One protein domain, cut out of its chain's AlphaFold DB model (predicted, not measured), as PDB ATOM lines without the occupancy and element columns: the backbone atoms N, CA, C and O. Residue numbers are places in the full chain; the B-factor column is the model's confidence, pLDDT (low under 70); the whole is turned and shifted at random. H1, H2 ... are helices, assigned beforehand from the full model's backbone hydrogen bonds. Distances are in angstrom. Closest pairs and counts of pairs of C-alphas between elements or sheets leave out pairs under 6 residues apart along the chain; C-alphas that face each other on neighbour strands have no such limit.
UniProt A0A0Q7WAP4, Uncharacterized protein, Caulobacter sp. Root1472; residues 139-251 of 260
ATOM      1  N   GLY A 139     229.540 174.247 331.586       34.00
ATOM      2  CA  GLY A 139     229.404 173.359 332.729       34.00
ATOM      3  C   GLY A 139     229.339 171.923 332.235       34.00
ATOM      4  O   GLY A 139     228.600 171.624 331.302       34.00
ATOM      5  N   ASP A 140     230.181 171.084 332.825       37.72
ATOM      6  CA  ASP A 140     230.389 169.678 332.512       37.72
ATOM      7  C   ASP A 140     229.140 168.956 331.988       37.72
ATOM      8  O   ASP A 140     228.140 168.808 332.687       37.72
ATOM      9  N   LEU A 141     229.249 168.410 330.772       43.47
ATOM     10  CA  LEU A 141     228.461 167.250 330.369       43.47
ATOM     11  C   LEU A 141     228.897 166.104 331.282       43.47
ATOM     12  O   LEU A 141     229.811 165.342 330.961       43.47
ATOM     13  N   SER A 142     228.293 166.026 332.464       38.47
ATOM     14  CA  SER A 142     228.445 164.878 333.334       38.47
ATOM     15  C   SER A 142     227.946 163.671 332.555       38.47
ATOM     16  O   SER A 142     226.765 163.577 332.214       38.47
ATOM     17  N   ILE A 143     228.844 162.728 332.286       38.16
ATOM     18  CA  ILE A 143     228.471 161.326 332.139       38.16
ATOM     19  C   ILE A 143     227.895 160.950 333.511       38.16
ATOM     20  O   ILE A 143     228.630 160.511 334.391       38.16
ATOM     21  N   VAL A 144     226.623 161.277 333.762       40.16
ATOM     22  CA  VAL A 144     225.995 161.021 335.059       40.16
ATOM     23  C   VAL A 144     225.856 159.514 335.200       40.16
ATOM     24  O   VAL A 144     225.143 158.858 334.438       40.16
ATOM     25  N   SER A 145     226.600 158.964 336.157       43.94
ATOM     26  CA  SER A 145     226.312 157.663 336.733       43.94
ATOM     27  C   SER A 145     224.964 157.761 337.449       43.94
ATOM     28  O   SER A 145     224.824 158.587 338.346       43.94
ATOM     29  N   GLU A 146     224.023 156.912 337.033       54.19
ATOM     30  CA  GLU A 146     222.625 156.823 337.482       54.19
ATOM     31  C   GLU A 146     221.721 158.003 337.094       54.19
ATOM     32  O   GLU A 146     221.671 159.044 337.739       54.19
ATOM     33  N   LEU A 147     220.949 157.777 336.025       62.25
ATOM     34  CA  LEU A 147     219.746 158.546 335.723       62.25
ATOM     35  C   LEU A 147     218.728 158.390 336.858       62.25
ATOM     36  O   LEU A 147     218.618 157.324 337.472       62.25
ATOM     37  N   SER A 148     217.922 159.424 337.068       69.69
ATOM     38  CA  SER A 148     216.741 159.353 337.921       69.69
ATOM     39  C   SER A 148     215.818 158.191 337.505       69.69
ATOM     40  O   SER A 148     215.643 157.941 336.304       69.69
ATOM     41  N   PRO A 149     215.144 157.515 338.457       69.44
ATOM     42  CA  PRO A 149     214.085 156.550 338.149       69.44
ATOM     43  C   PRO A 149     212.947 157.139 337.304       69.44
ATOM     44  O   PRO A 149     212.299 156.413 336.557       69.44
ATOM     45  N   ASP A 150     212.735 158.455 337.400       74.12
ATOM     46  CA  ASP A 150     211.726 159.192 336.632       74.12
ATOM     47  C   ASP A 150     212.236 159.638 335.252       74.12
ATOM     48  O   ASP A 150     211.565 160.415 334.562       74.12
ATOM     49  N   SER A 151     213.434 159.200 334.854       74.56
ATOM     50  CA  SER A 151     214.007 159.570 333.568       74.56
ATOM     51  C   SER A 151     213.152 159.063 332.409       74.56
ATOM     52  O   SER A 151     212.570 157.976 332.438       74.56
ATOM     53  N   GLN A 152     213.063 159.881 331.365       75.75
ATOM     54  CA  GLN A 152     212.245 159.592 330.200       75.75
ATOM     55  C   GLN A 152     213.073 159.687 328.926       75.75
ATOM     56  O   GLN A 152     213.711 160.698 328.632       75.75
ATOM     57  N   GLU A 153     213.016 158.629 328.127       78.69
ATOM     58  CA  GLU A 153     213.606 158.613 326.797       78.69
ATOM     59  C   GLU A 153     212.878 159.611 325.887       78.69
ATOM     60  O   GLU A 153     211.673 159.507 325.651       78.69
ATOM     61  N   THR A 154     213.625 160.582 325.362       78.88
ATOM     62  CA  THR A 154     213.154 161.507 324.321       78.88
ATOM     63  C   THR A 154     213.872 161.205 323.012       78.88
ATOM     64  O   THR A 154     214.704 160.303 322.940       78.88
ATOM     65  N   TRP A 155     213.577 161.946 321.947       77.81
ATOM     66  CA  TRP A 155     214.194 161.664 320.658       77.81
ATOM     67  C   TRP A 155     215.708 161.980 320.623       77.81
ATOM     68  O   TRP A 155     216.495 161.091 320.302       77.81
ATOM     69  N   LEU A 156     216.141 163.187 321.022       80.19
ATOM     70  CA  LEU A 156     217.567 163.584 320.986       80.19
ATOM     71  C   LEU A 156     218.356 163.273 322.260       80.19
ATOM     72  O   LEU A 156     219.583 163.237 322.218       80.19
ATOM     73  N   ALA A 157     217.676 163.087 323.387       80.69
ATOM     74  CA  ALA A 157     218.297 162.948 324.702       80.69
ATOM     75  C   ALA A 157     217.515 161.971 325.587       80.69
ATOM     76  O   ALA A 157     216.387 161.580 325.274       80.69
ATOM     77  N   THR A 158     218.085 161.607 326.722       78.88
ATOM     78  CA  THR A 158     217.327 161.074 327.857       78.88
ATOM     79  C   THR A 158     217.062 162.236 328.811       78.88
ATOM     80  O   THR A 158     217.988 162.956 329.175       78.88
ATOM     81  N   CYS A 159     215.804 162.485 329.165       83.50
ATOM     82  CA  CYS A 159     215.446 163.538 330.110       83.50
ATOM     83  C   CYS A 159     215.546 162.991 331.533       83.50
ATOM     84  O   CYS A 159     214.823 162.058 331.862       83.50
ATOM     85  N   ASP A 160     216.399 163.573 332.373       78.19
ATOM     86  CA  ASP A 160     216.579 163.119 333.760       78.19
ATOM     87  C   ASP A 160     215.407 163.518 334.680       78.19
ATOM     88  O   ASP A 160     215.060 162.817 335.627       78.19
ATOM     89  N   ALA A 161     214.739 164.636 334.382       82.69
ATOM     90  CA  ALA A 161     213.649 165.154 335.203       82.69
ATOM     91  C   ALA A 161     212.533 165.790 334.348       82.69
ATOM     92  O   ALA A 161     212.459 167.019 334.232       82.69
ATOM     93  N   PRO A 162     211.609 164.992 333.781       81.75
ATOM     94  CA  PRO A 162     210.606 165.468 332.818       81.75
ATOM     95  C   PRO A 162     209.584 166.458 333.395       81.75
ATOM     96  O   PRO A 162     208.858 167.093 332.633       81.75
ATOM     97  N   ARG A 163     209.528 166.602 334.727       83.94
ATOM     98  CA  ARG A 163     208.631 167.521 335.451       83.94
ATOM     99  C   ARG A 163     209.330 168.685 336.159       83.94
ATOM    100  O   ARG A 163     208.691 169.421 336.909       83.94
ATOM    101  N   ARG A 164     210.648 168.824 335.992       80.81
ATOM    102  CA  ARG A 164     211.464 169.865 336.645       80.81
ATOM    103  C   ARG A 164     212.331 170.604 335.626       80.81
ATOM    104  O   ARG A 164     213.534 170.724 335.821       80.81
ATOM    105  N   GLY A 165     211.743 171.000 334.499       72.94
ATOM    106  CA  GLY A 165     212.429 171.773 333.458       72.94
ATOM    107  C   GLY A 165     212.279 173.284 333.661       72.94
ATOM    108  O   GLY A 165     211.353 173.700 334.353       72.94
ATOM    109  N   PRO A 166     213.138 174.107 333.038       72.00
ATOM    110  CA  PRO A 166     213.064 175.566 333.153       72.00
ATOM    111  C   PRO A 166     211.874 176.176 332.393       72.00
ATOM    112  O   PRO A 166     211.492 177.307 332.655       72.00
ATOM    113  N   TYR A 167     211.278 175.431 331.457       71.56
ATOM    114  CA  TYR A 167     210.292 175.965 330.512       71.56
ATOM    115  C   TYR A 167     208.829 175.804 330.934       71.56
ATOM    116  O   TYR A 167     207.954 176.392 330.303       71.56
ATOM    117  N   GLU A 168     208.557 174.957 331.926       78.44
ATOM    118  CA  GLU A 168     207.206 174.640 332.393       78.44
ATOM    119  C   GLU A 168     207.120 174.828 333.910       78.44
ATOM    120  O   GLU A 168     208.126 174.653 334.605       78.44
ATOM    121  N   PRO A 169     205.925 175.099 334.465       80.75
ATOM    122  CA  PRO A 169     205.734 175.119 335.908       80.75
ATOM    123  C   PRO A 169     206.182 173.808 336.564       80.75
ATOM    124  O   PRO A 169     205.927 172.716 336.046       80.75
ATOM    125  N   ALA A 170     206.793 173.907 337.746       81.00
ATOM    126  CA  ALA A 170     207.276 172.748 338.487       81.00
ATOM    127  C   ALA A 170     206.162 171.700 338.709       81.00
ATOM    128  O   ALA A 170     205.067 172.023 339.166       81.00
ATOM    129  N   GLY A 171     206.454 170.434 338.395       84.19
ATOM    130  CA  GLY A 171     205.502 169.317 338.466       84.19
ATOM    131  C   GLY A 171     204.778 169.010 337.145       84.19
ATOM    132  O   GLY A 171     204.265 167.896 336.967       84.19
ATOM    133  N   THR A 172     204.785 169.943 336.190       81.56
ATOM    134  CA  THR A 172     204.175 169.778 334.861       81.56
ATOM    135  C   THR A 172     205.125 169.054 333.913       81.56
ATOM    136  O   THR A 172     206.326 169.297 333.937       81.56
ATOM    137  N   LEU A 173     204.602 168.149 333.077       80.06
ATOM    138  CA  LEU A 173     205.416 167.495 332.048       80.06
ATOM    139  C   LEU A 173     205.886 168.508 331.003       80.06
ATOM    140  O   LEU A 173     205.094 169.314 330.522       80.06
ATOM    141  N   CYS A 174     207.156 168.400 330.619       76.88
ATOM    142  CA  CYS A 174     207.752 169.180 329.541       76.88
ATOM    143  C   CYS A 174     206.943 169.063 328.236       76.88
ATOM    144  O   CYS A 174     206.675 167.952 327.774       76.88
ATOM    145  N   SER A 175     206.606 170.206 327.625       80.12
ATOM    146  CA  SER A 175     205.920 170.285 326.324       80.12
ATOM    147  C   SER A 175     206.808 170.827 325.193       80.12
ATOM    148  O   SER A 175     206.328 171.121 324.096       80.12
ATOM    149  N   GLN A 176     208.117 170.963 325.451       75.25
ATOM    150  CA  GLN A 176     209.056 171.550 324.500       75.25
ATOM    151  C   GLN A 176     209.096 170.787 323.167       75.25
ATOM    152  O   GLN A 176     208.998 169.556 323.147       75.25
ATOM    153  N   PRO A 177     209.283 171.505 322.044       70.06
ATOM    154  CA  PRO A 177     209.363 170.890 320.731       70.06
ATOM    155  C   PRO A 177     210.630 170.038 320.588       70.06
ATOM    156  O   PRO A 177     211.543 170.074 321.412       70.06
ATOM    157  N   LEU A 178     210.698 169.309 319.476       67.38
ATOM    158  CA  LEU A 178     211.719 168.312 319.140       67.38
ATOM    159  C   LEU A 178     213.175 168.720 319.478       67.38
ATOM    160  O   LEU A 178     213.946 167.900 319.974       67.38
ATOM    161  N   PHE A 179     213.544 169.983 319.236       79.38
ATOM    162  CA  PHE A 179     214.898 170.509 319.461       79.38
ATOM    163  C   PHE A 179     215.107 171.186 320.822       79.38
ATOM    164  O   PHE A 179     216.246 171.499 321.162       79.38
ATOM    165  N   GLY A 180     214.057 171.360 321.630       76.94
ATOM    166  CA  GLY A 180     214.136 172.038 322.928       76.94
ATOM    167  C   GLY A 180     215.061 171.339 323.928       76.94
ATOM    168  O   GLY A 180     215.637 171.982 324.800       76.94
ATOM    169  N   CYS A 181     215.305 170.033 323.757       82.06
ATOM    170  CA  CYS A 181     216.280 169.308 324.573       82.06
ATOM    171  C   CYS A 181     217.708 169.862 324.426       82.06
ATOM    172  O   CYS A 181     218.471 169.789 325.378       82.06
ATOM    173  N   LEU A 182     218.077 170.434 323.271       83.19
ATOM    174  CA  LEU A 182     219.446 170.896 322.985       83.19
ATOM    175  C   LEU A 182     219.929 172.026 323.904       83.19
ATOM    176  O   LEU A 182     221.138 172.149 324.114       83.19
ATOM    177  N   GLY A 183     219.000 172.811 324.457       74.12
ATOM    178  CA  GLY A 183     219.273 173.871 325.432       74.12
ATOM    179  C   GLY A 183     218.808 173.549 326.855       74.12
ATOM    180  O   GLY A 183     218.825 174.425 327.704       74.12
ATOM    181  N   CYS A 184     218.336 172.330 327.134       77.00
ATOM    182  CA  CYS A 184     217.747 171.985 328.430       77.00
ATOM    183  C   CYS A 184     218.777 171.371 329.389       77.00
ATOM    184  O   CYS A 184     219.447 170.405 329.028       77.00
ATOM    185  N   ASP A 185     218.814 171.841 330.637       75.56
ATOM    186  CA  ASP A 185     219.713 171.318 331.682       75.56
ATOM    187  C   ASP A 185     219.414 169.864 332.082       75.56
ATOM    188  O   ASP A 185     220.298 169.142 332.533       75.56
ATOM    189  N   ASN A 186     218.181 169.397 331.872       80.69
ATOM    190  CA  ASN A 186     217.791 168.017 332.176       80.69
ATOM    191  C   ASN A 186     218.131 167.031 331.047       80.69
ATOM    192  O   ASN A 186     217.785 165.851 331.153       80.69
ATOM    193  N   ALA A 187     218.701 167.498 329.932       82.44
ATOM    194  CA  ALA A 187     219.002 166.652 328.785       82.44
ATOM    195  C   ALA A 187     220.342 165.928 328.971       82.44
ATOM    196  O   ALA A 187     221.411 166.537 328.972       82.44
ATOM    197  N   VAL A 188     220.277 164.600 329.056       81.50
ATOM    198  CA  VAL A 188     221.444 163.720 329.115       81.50
ATOM    199  C   VAL A 188     221.664 163.081 327.748       81.50
ATOM    200  O   VAL A 188     220.779 162.428 327.189       81.50
ATOM    201  N   TYR A 189     222.869 163.246 327.207       80.19
ATOM    202  CA  TYR A 189     223.274 162.657 325.933       80.19
ATOM    203  C   TYR A 189     224.165 161.447 326.180       80.19
ATOM    204  O   TYR A 189     225.225 161.552 326.792       80.19
ATOM    205  N   SER A 190     223.740 160.291 325.679       76.75
ATOM    206  CA  SER A 190     224.409 159.006 325.880       76.75
ATOM    207  C   SER A 190     224.712 158.322 324.544       76.75
ATOM    208  O   SER A 190     224.203 158.720 323.496       76.75
ATOM    209  N   LEU A 191     225.555 157.281 324.563       76.12
ATOM    210  CA  LEU A 191     225.947 156.545 323.352       76.12
ATOM    211  C   LEU A 191     224.744 156.072 322.505       76.12
ATOM    212  O   LEU A 191     224.785 156.266 321.289       76.12
ATOM    213  N   PRO A 192     223.647 155.541 323.090       76.56
ATOM    214  CA  PRO A 192     222.447 155.178 322.330       76.56
ATOM    215  C   PRO A 192     221.774 156.335 321.575       76.56
ATOM    216  O   PRO A 192     221.009 156.082 320.649       76.56
ATOM    217  N   LYS A 193     222.044 157.597 321.940       80.50
ATOM    218  CA  LYS A 193     221.485 158.790 321.278       80.50
ATOM    219  C   LYS A 193     222.288 159.260 320.073       80.50
ATOM    220  O   LYS A 193     221.774 160.059 319.291       80.50
ATOM    221  N   LEU A 194     223.508 158.748 319.876       81.44
ATOM    222  CA  LEU A 194     224.359 159.138 318.749       81.44
ATOM    223  C   LEU A 194     223.673 158.994 317.379       81.44
ATOM    224  O   LEU A 194     223.757 159.946 316.605       81.44
ATOM    225  N   PRO A 195     222.945 157.902 317.061       81.62
ATOM    226  CA  PRO A 195     222.262 157.795 315.771       81.62
ATOM    227  C   PRO A 195     221.225 158.903 315.540       81.62
ATOM    228  O   PRO A 195     221.190 159.488 314.462       81.62
ATOM    229  N   ALA A 196     220.424 159.244 316.558       80.38
ATOM    230  CA  ALA A 196     219.411 160.295 316.453       80.38
ATOM    231  C   ALA A 196     220.042 161.688 316.288       80.38
ATOM    232  O   ALA A 196     219.593 162.469 315.452       80.38
ATOM    233  N   LEU A 197     221.117 161.978 317.033       84.00
ATOM    234  CA  LEU A 197     221.882 163.225 316.908       84.00
ATOM    235  C   LEU A 197     222.510 163.373 315.513       84.00
ATOM    236  O   LEU A 197     222.464 164.453 314.923       84.00
ATOM    237  N   LEU A 198     223.072 162.290 314.971       87.19
ATOM    238  CA  LEU A 198     223.691 162.287 313.645       87.19
ATOM    239  C   LEU A 198     222.659 162.435 312.526       87.19
ATOM    240  O   LEU A 198     222.885 163.217 311.605       87.19
ATOM    241  N   GLY A 199     221.513 161.759 312.617       83.50
ATOM    242  CA  GLY A 199     220.444 161.949 311.640       83.50
ATOM    243  C   GLY A 199     219.823 163.344 311.709       83.50
ATOM    244  O   GLY A 199     219.557 163.941 310.670       83.50
ATOM    245  N   ALA A 200     219.703 163.933 312.904       84.81
ATOM    246  CA  ALA A 200     219.300 165.331 313.047       84.81
ATOM    247  C   ALA A 200     220.257 166.285 312.311       84.81
ATOM    248  O   ALA A 200     219.805 167.193 311.612       84.81
ATOM    249  N   LEU A 201     221.575 166.074 312.435       90.00
ATOM    250  CA  LEU A 201     222.572 166.865 311.709       90.00
ATOM    251  C   LEU A 201     222.461 166.689 310.197       90.00
ATOM    252  O   LEU A 201     222.583 167.677 309.475       90.00
ATOM    253  N   GLU A 202     222.250 165.467 309.715       87.44
ATOM    254  CA  GLU A 202     222.153 165.201 308.279       87.44
ATOM    255  C   GLU A 202     220.933 165.874 307.649       87.44
ATOM    256  O   GLU A 202     221.003 166.445 306.562       87.44
ATOM    257  N   GLU A 203     219.830 165.915 308.379       83.69
ATOM    258  CA  GLU A 203     218.603 166.565 307.929       83.69
ATOM    259  C   GLU A 203     218.734 168.084 307.965       83.69
ATOM    260  O   GLU A 203     218.361 168.776 307.014       83.69
ATOM    261  N   MET A 204     219.379 168.622 309.006       86.06
ATOM    262  CA  MET A 204     219.768 170.030 309.021       86.06
ATOM    263  C   MET A 204     220.705 170.350 307.846       86.06
ATOM    264  O   MET A 204     220.530 171.389 307.214       86.06
ATOM    265  N   ARG A 205     221.672 169.490 307.499       89.38
ATOM    266  CA  ARG A 205     222.539 169.696 306.320       89.38
ATOM    267  C   ARG A 205     221.735 169.677 305.028       89.38
ATOM    268  O   ARG A 205     221.880 170.611 304.243       89.38
ATOM    269  N   SER A 206     220.860 168.695 304.852       85.25
ATOM    270  CA  SER A 206     219.999 168.559 303.672       85.25
ATOM    271  C   SER A 206     219.083 169.774 303.497       85.25
ATOM    272  O   SER A 206     218.901 170.279 302.390       85.25
ATOM    273  N   ALA A 207     218.591 170.357 304.597       82.94
ATOM    274  CA  ALA A 207     217.792 171.580 304.555       82.94
ATOM    275  C   ALA A 207     218.538 172.795 303.963       82.94
ATOM    276  O   ALA A 207     217.883 173.744 303.523       82.94
ATOM    277  N   ARG A 208     219.882 172.789 303.901       85.44
ATOM    278  CA  ARG A 208     220.663 173.850 303.229       85.44
ATOM    279  C   ARG A 208     220.441 173.892 301.719       85.44
ATOM    280  O   ARG A 208     220.678 174.933 301.117       85.44
ATOM    281  N   GLU A 209     219.993 172.797 301.112       87.94
ATOM    282  CA  GLU A 209     219.677 172.758 299.679       87.94
ATOM    283  C   GLU A 209     218.352 173.467 299.362       87.94
ATOM    284  O   GLU A 209     218.144 173.941 298.245       87.94
ATOM    285  N   LEU A 210     217.459 173.562 300.353       83.94
ATOM    286  CA  LEU A 210     216.101 174.091 300.202       83.94
ATOM    287  C   LEU A 210     215.934 175.510 300.760       83.94
ATOM    288  O   LEU A 210     215.028 176.233 300.341       83.94
ATOM    289  N   LEU A 211     216.773 175.904 301.719       77.00
ATOM    290  CA  LEU A 211     216.684 177.180 302.428       77.00
ATOM    291  C   LEU A 211     217.827 178.115 302.039       77.00
ATOM    292  O   LEU A 211     218.952 177.684 301.784       77.00
ATOM    293  N   SER A 212     217.571 179.425 302.069       88.50
ATOM    294  CA  SER A 212     218.669 180.392 302.007       88.50
ATOM    295  C   SER A 212     219.560 180.283 303.250       88.50
ATOM    296  O   SER A 212     219.110 179.871 304.320       88.50
ATOM    297  N   ALA A 213     220.818 180.722 303.145       81.38
ATOM    298  CA  ALA A 213     221.758 180.681 304.266       81.38
ATOM    299  C   ALA A 213     221.226 181.395 305.526       81.38
ATOM    300  O   ALA A 213     221.406 180.904 306.635       81.38
ATOM    301  N   ALA A 214     220.531 182.525 305.357       76.44
ATOM    302  CA  ALA A 214     219.960 183.280 306.471       76.44
ATOM    303  C   ALA A 214     218.765 182.564 307.126       76.44
ATOM    304  O   ALA A 214     218.644 182.571 308.349       76.44
ATOM    305  N   GLU A 215     217.890 181.937 306.332       67.69
ATOM    306  CA  GLU A 215     216.758 181.156 306.853       67.69
ATOM    307  C   GLU A 215     217.229 179.881 307.552       67.69
ATOM    308  O   GLU A 215     216.696 179.515 308.597       67.69
ATOM    309  N   TRP A 216     218.240 179.222 306.988       86.25
ATOM    310  CA  TRP A 216     218.856 178.050 307.588       86.25
ATOM    311  C   TRP A 216     219.507 178.384 308.931       86.25
ATOM    312  O   TRP A 216     219.261 177.698 309.919       86.25
ATOM    313  N   GLU A 217     220.291 179.464 308.984       83.12
ATOM    314  CA  GLU A 217     220.968 179.895 310.209       83.12
ATOM    315  C   GLU A 217     219.963 180.223 311.316       83.12
ATOM    316  O   GLU A 217     220.138 179.774 312.445       83.12
ATOM    317  N   ALA A 218     218.881 180.934 310.985       76.06
ATOM    318  CA  ALA A 218     217.838 181.268 311.950       76.06
ATOM    319  C   ALA A 218     217.120 180.026 312.506       76.06
ATOM    320  O   ALA A 218     216.826 179.977 313.692       76.06
ATOM    321  N   ARG A 219     216.847 179.016 311.669       76.69
ATOM    322  CA  ARG A 219     216.087 177.820 312.079       76.69
ATOM    323  C   ARG A 219     216.934 176.744 312.745       76.69
ATOM    324  O   ARG A 219     216.454 176.044 313.628       76.69
ATOM    325  N   PHE A 220     218.160 176.558 312.269       84.19
ATOM    326  CA  PHE A 220     218.973 175.393 312.612       84.19
ATOM    327  C   PHE A 220     220.368 175.753 313.107       84.19
ATOM    328  O   PHE A 220     221.004 174.897 313.707       84.19
ATOM    329  N   GLY A 221     220.863 176.976 312.902       82.19
ATOM    330  CA  GLY A 221     222.265 177.324 313.163       82.19
ATOM    331  C   GLY A 221     222.711 177.042 314.600       82.19
ATOM    332  O   GLY A 221     223.740 176.396 314.816       82.19
ATOM    333  N   GLY A 222     221.911 177.467 315.584       81.25
ATOM    334  CA  GLY A 222     222.169 177.206 317.005       81.25
ATOM    335  C   GLY A 222     222.143 175.713 317.344       81.25
ATOM    336  O   GLY A 222     223.110 175.185 317.894       81.25
ATOM    337  N   HIS A 223     221.078 175.015 316.945       85.25
ATOM    338  CA  HIS A 223     220.911 173.576 317.168       85.25
ATOM    339  C   HIS A 223     222.019 172.746 316.507       85.25
ATOM    340  O   HIS A 223     222.589 171.856 317.137       85.25
ATOM    341  N   PHE A 224     222.380 173.087 315.270       87.38
ATOM    342  CA  PHE A 224     223.446 172.444 314.515       87.38
ATOM    343  C   PHE A 224     224.782 172.572 315.246       87.38
ATOM    344  O   PHE A 224     225.434 171.564 315.494       87.38
ATOM    345  N   ARG A 225     225.173 173.790 315.655       90.62
ATOM    346  CA  ARG A 225     226.422 174.003 316.409       90.62
ATOM    347  C   ARG A 225     226.409 173.293 317.758       90.62
ATOM    348  O   ARG A 225     227.430 172.739 318.155       90.62
ATOM    349  N   ARG A 226     225.270 173.280 318.453       86.31
ATOM    350  CA  ARG A 226     225.133 172.580 319.735       86.31
ATOM    351  C   ARG A 226     225.402 171.084 319.581       86.31
ATOM    352  O   ARG A 226     226.173 170.537 320.365       86.31
ATOM    353  N   ILE A 227     224.843 170.439 318.556       87.56
ATOM    354  CA  ILE A 227     225.112 169.019 318.296       87.56
ATOM    355  C   ILE A 227     226.557 168.821 317.812       87.56
ATOM    356  O   ILE A 227     227.316 168.093 318.448       87.56
ATOM    357  N   ASP A 228     226.945 169.489 316.724       90.69
ATOM    358  CA  ASP A 228     228.200 169.260 315.988       90.69
ATOM    359  C   ASP A 228     229.448 169.628 316.803       90.69
ATOM    360  O   ASP A 228     230.408 168.864 316.865       90.69
ATOM    361  N   GLN A 229     229.428 170.781 317.476       85.19
ATOM    362  CA  GLN A 229     230.625 171.350 318.102       85.19
ATOM    363  C   GLN A 229     230.699 171.094 319.605       85.19
ATOM    364  O   GLN A 229     231.794 171.061 320.156       85.19
ATOM    365  N   GLN A 230     229.558 170.943 320.283       81.19
ATOM    366  CA  GLN A 230     229.528 170.866 321.747       81.19
ATOM    367  C   GLN A 230     229.208 169.452 322.226       81.19
ATOM    368  O   GLN A 230     230.020 168.874 322.946       81.19
ATOM    369  N   ILE A 231     228.091 168.862 321.789       84.50
ATOM    370  CA  ILE A 231     227.660 167.529 322.238       84.50
ATOM    371  C   ILE A 231     228.581 166.442 321.676       84.50
ATOM    372  O   ILE A 231     229.197 165.709 322.450       84.50
ATOM    373  N   LEU A 232     228.727 166.351 320.348       84.88
ATOM    374  CA  LEU A 232     229.521 165.286 319.719       84.88
ATOM    375  C   LEU A 232     230.999 165.332 320.124       84.88
ATOM    376  O   LEU A 232     231.624 164.283 320.244       84.88
ATOM    377  N   SER A 233     231.532 166.521 320.431       85.06
ATOM    378  CA  SER A 233     232.916 166.695 320.903       85.06
ATOM    379  C   SER A 233     233.234 165.962 322.212       85.06
ATOM    380  O   SER A 233     234.405 165.744 322.524       85.06
ATOM    381  N   LYS A 234     232.211 165.589 322.994       80.69
ATOM    382  CA  LYS A 234     232.374 164.857 324.257       80.69
ATOM    383  C   LYS A 234     232.334 163.340 324.097       80.69
ATOM    384  O   LYS A 234     232.633 162.630 325.053       80.69
ATOM    385  N   PHE A 235     231.982 162.835 322.917       77.00
ATOM    386  CA  PHE A 235     231.972 161.403 322.641       77.00
ATOM    387  C   PHE A 235     233.314 160.941 322.061       77.00
ATOM    388  O   PHE A 235     233.977 161.701 321.355       77.00
ATOM    389  N   PRO A 236     233.717 159.678 322.294       82.06
ATOM    390  CA  PRO A 236     234.852 159.100 321.587       82.06
ATOM    391  C   PRO A 236     234.613 159.130 320.074       82.06
ATOM    392  O   PRO A 236     233.567 158.677 319.606       82.06
ATOM    393  N   THR A 237     235.602 159.587 319.302       84.38
ATOM    394  CA  THR A 237     235.511 159.664 317.834       84.38
ATOM    395  C   THR A 237     235.102 158.329 317.212       84.38
ATOM    396  O   THR A 237     234.223 158.292 316.359       84.38
ATOM    397  N   SER A 238     235.645 157.218 317.718       75.12
ATOM    398  CA  SER A 238     235.311 155.866 317.254       75.12
ATOM    399  C   SER A 238     233.838 155.493 317.452       75.12
ATOM    400  O   SER A 238     233.271 154.772 316.634       75.12
ATOM    401  N   ALA A 239     233.194 155.988 318.514       76.75
ATOM    402  CA  ALA A 239     231.774 155.755 318.757       76.75
ATOM    403  C   ALA A 239     230.901 156.565 317.791       76.75
ATOM    404  O   ALA A 239     229.910 156.047 317.275       76.75
ATOM    405  N   VAL A 240     231.290 157.814 317.511       81.50
ATOM    406  CA  VAL A 240     230.607 158.671 316.531       81.50
ATOM    407  C   VAL A 240     230.722 158.076 315.125       81.50
ATOM    408  O   VAL A 240     229.717 157.963 314.427       81.50
ATOM    409  N   GLU A 241     231.914 157.623 314.729       82.62
ATOM    410  CA  GLU A 241     232.156 156.961 313.440       82.62
ATOM    411  C   GLU A 241     231.355 155.659 313.295       82.62
ATOM    412  O   GLU A 241     230.732 155.423 312.258       82.62
ATOM    413  N   ALA A 242     231.322 154.828 314.343       76.06
ATOM    414  CA  ALA A 242     230.541 153.593 314.342       76.06
ATOM    415  C   ALA A 242     229.035 153.866 314.198       76.06
ATOM    416  O   ALA A 242     228.362 153.197 313.410       76.06
ATOM    417  N   ALA A 243     228.509 154.865 314.914       78.25
ATOM    418  CA  ALA A 243     227.109 155.268 314.812       78.25
ATOM    419  C   ALA A 243     226.774 155.853 313.430       78.25
ATOM    420  O   ALA A 243     225.730 155.527 312.866       78.25
ATOM    421  N   ALA A 244     227.670 156.662 312.852       83.25
ATOM    422  CA  ALA A 244     227.502 157.214 311.510       83.25
ATOM    423  C   ALA A 244     227.441 156.110 310.446       83.25
ATOM    424  O   ALA A 244     226.564 156.133 309.582       83.25
ATOM    425  N   LYS A 245     228.323 155.106 310.546       77.38
ATOM    426  CA  LYS A 245     228.305 153.943 309.654       77.38
ATOM    427  C   LYS A 245     226.998 153.155 309.777       77.38
ATOM    428  O   LYS A 245     226.372 152.850 308.770       77.38
ATOM    429  N   ALA A 246     226.544 152.886 311.002       73.19
ATOM    430  CA  ALA A 246     225.290 152.168 311.232       73.19
ATOM    431  C   ALA A 246     224.059 152.915 310.679       73.19
ATOM    432  O   ALA A 246     223.126 152.285 310.175       73.19
ATOM    433  N   LEU A 247     224.049 154.251 310.738       73.62
ATOM    434  CA  LEU A 247     222.989 155.076 310.152       73.62
ATOM    435  C   LEU A 247     222.970 154.973 308.616       73.62
ATOM    436  O   LEU A 247     221.906 154.821 308.020       73.62
ATOM    437  N   GLN A 248     224.143 154.997 307.978       75.12
ATOM    438  CA  GLN A 248     224.269 154.814 306.527       75.12
ATOM    439  C   GLN A 248     223.800 153.422 306.084       75.12
ATOM    440  O   GLN A 248     223.075 153.305 305.098       75.12
ATOM    441  N   ASP A 249     224.166 152.386 306.841       67.50
ATOM    442  CA  ASP A 249     223.816 150.994 306.539       67.50
ATOM    443  C   ASP A 249     222.312 150.706 306.722       67.50
ATOM    444  O   ASP A 249     221.764 149.818 306.067       67.50
ATOM    445  N   SER A 250     221.629 151.446 307.603       63.34
ATOM    446  CA  SER A 250     220.200 151.248 307.886       63.34
ATOM    447  C   SER A 250     219.266 151.994 306.928       63.34
ATOM    448  O   SER A 250     218.129 151.559 306.759       63.34
ATOM    449  N   GLY A 251     219.708 153.075 306.274       52.66
ATOM    450  CA  GLY A 251     218.913 153.809 305.273       52.66
ATOM    451  C   GLY A 251     217.614 154.445 305.801       52.66
ATOM    452  O   GLY A 251     216.785 154.894 305.009       52.66
TER     453      GLY A 251
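Overview. This is residues 139 to 251 of the 260 residues of an uncharacterized protein of Caulobacter sp. Root1472 (UniProt A0A0Q7WAP4). Two long helices, H2 and H3, form a hairpin beside a looped lobe, residues 139 to 190, that holds short H1. H4 crosses H2 near its beginning. The printed part has 113 residues, four helices and no named strand: all helix, compact, radius of gyration of the C-alphas 14.9 A, spans 41 by 33 by 28 A.

Arrangement. Start at residues 139 to 179, without named element; residues 158 to 159 pair antiparallel with 152 to 153 and 187 to 188. H1, residues 180 to 183, only just touches H3, residues 213 to 234, through 223 to 227 alone: 3 C-alpha pairs within 8 A, the closest Leu 182 and His 223, 6.6 A. H2, residues 191 to 209, touches H3 in a hairpin, shallow tilt 24 degrees, opposite ways; closest C-alphas: Leu 201 and Phe 224, 6.3 A. Its residues 191 to 199 alone touch H4, residues 237 to 250; closest C-alphas: Pro 195 and Ala 243, 5.5 A. O i to N i+4 pairs are within hydrogen-bond range throughout H4, 11 of 15 in H2, 12 of 18 in H3.

Along the chain. Find C-alpha 191 at (225.947, 156.545, 323.352); H2 runs 29.4 A. H3, 27.6 A, kinks 68 degrees near 220. H4, 20.1 A, ends at (220.200, 151.248, 307.886).

Size, cuts and confidence. No cut; pLDDT is under 70 at 139 to 149, 178, 215 and 249 to 251.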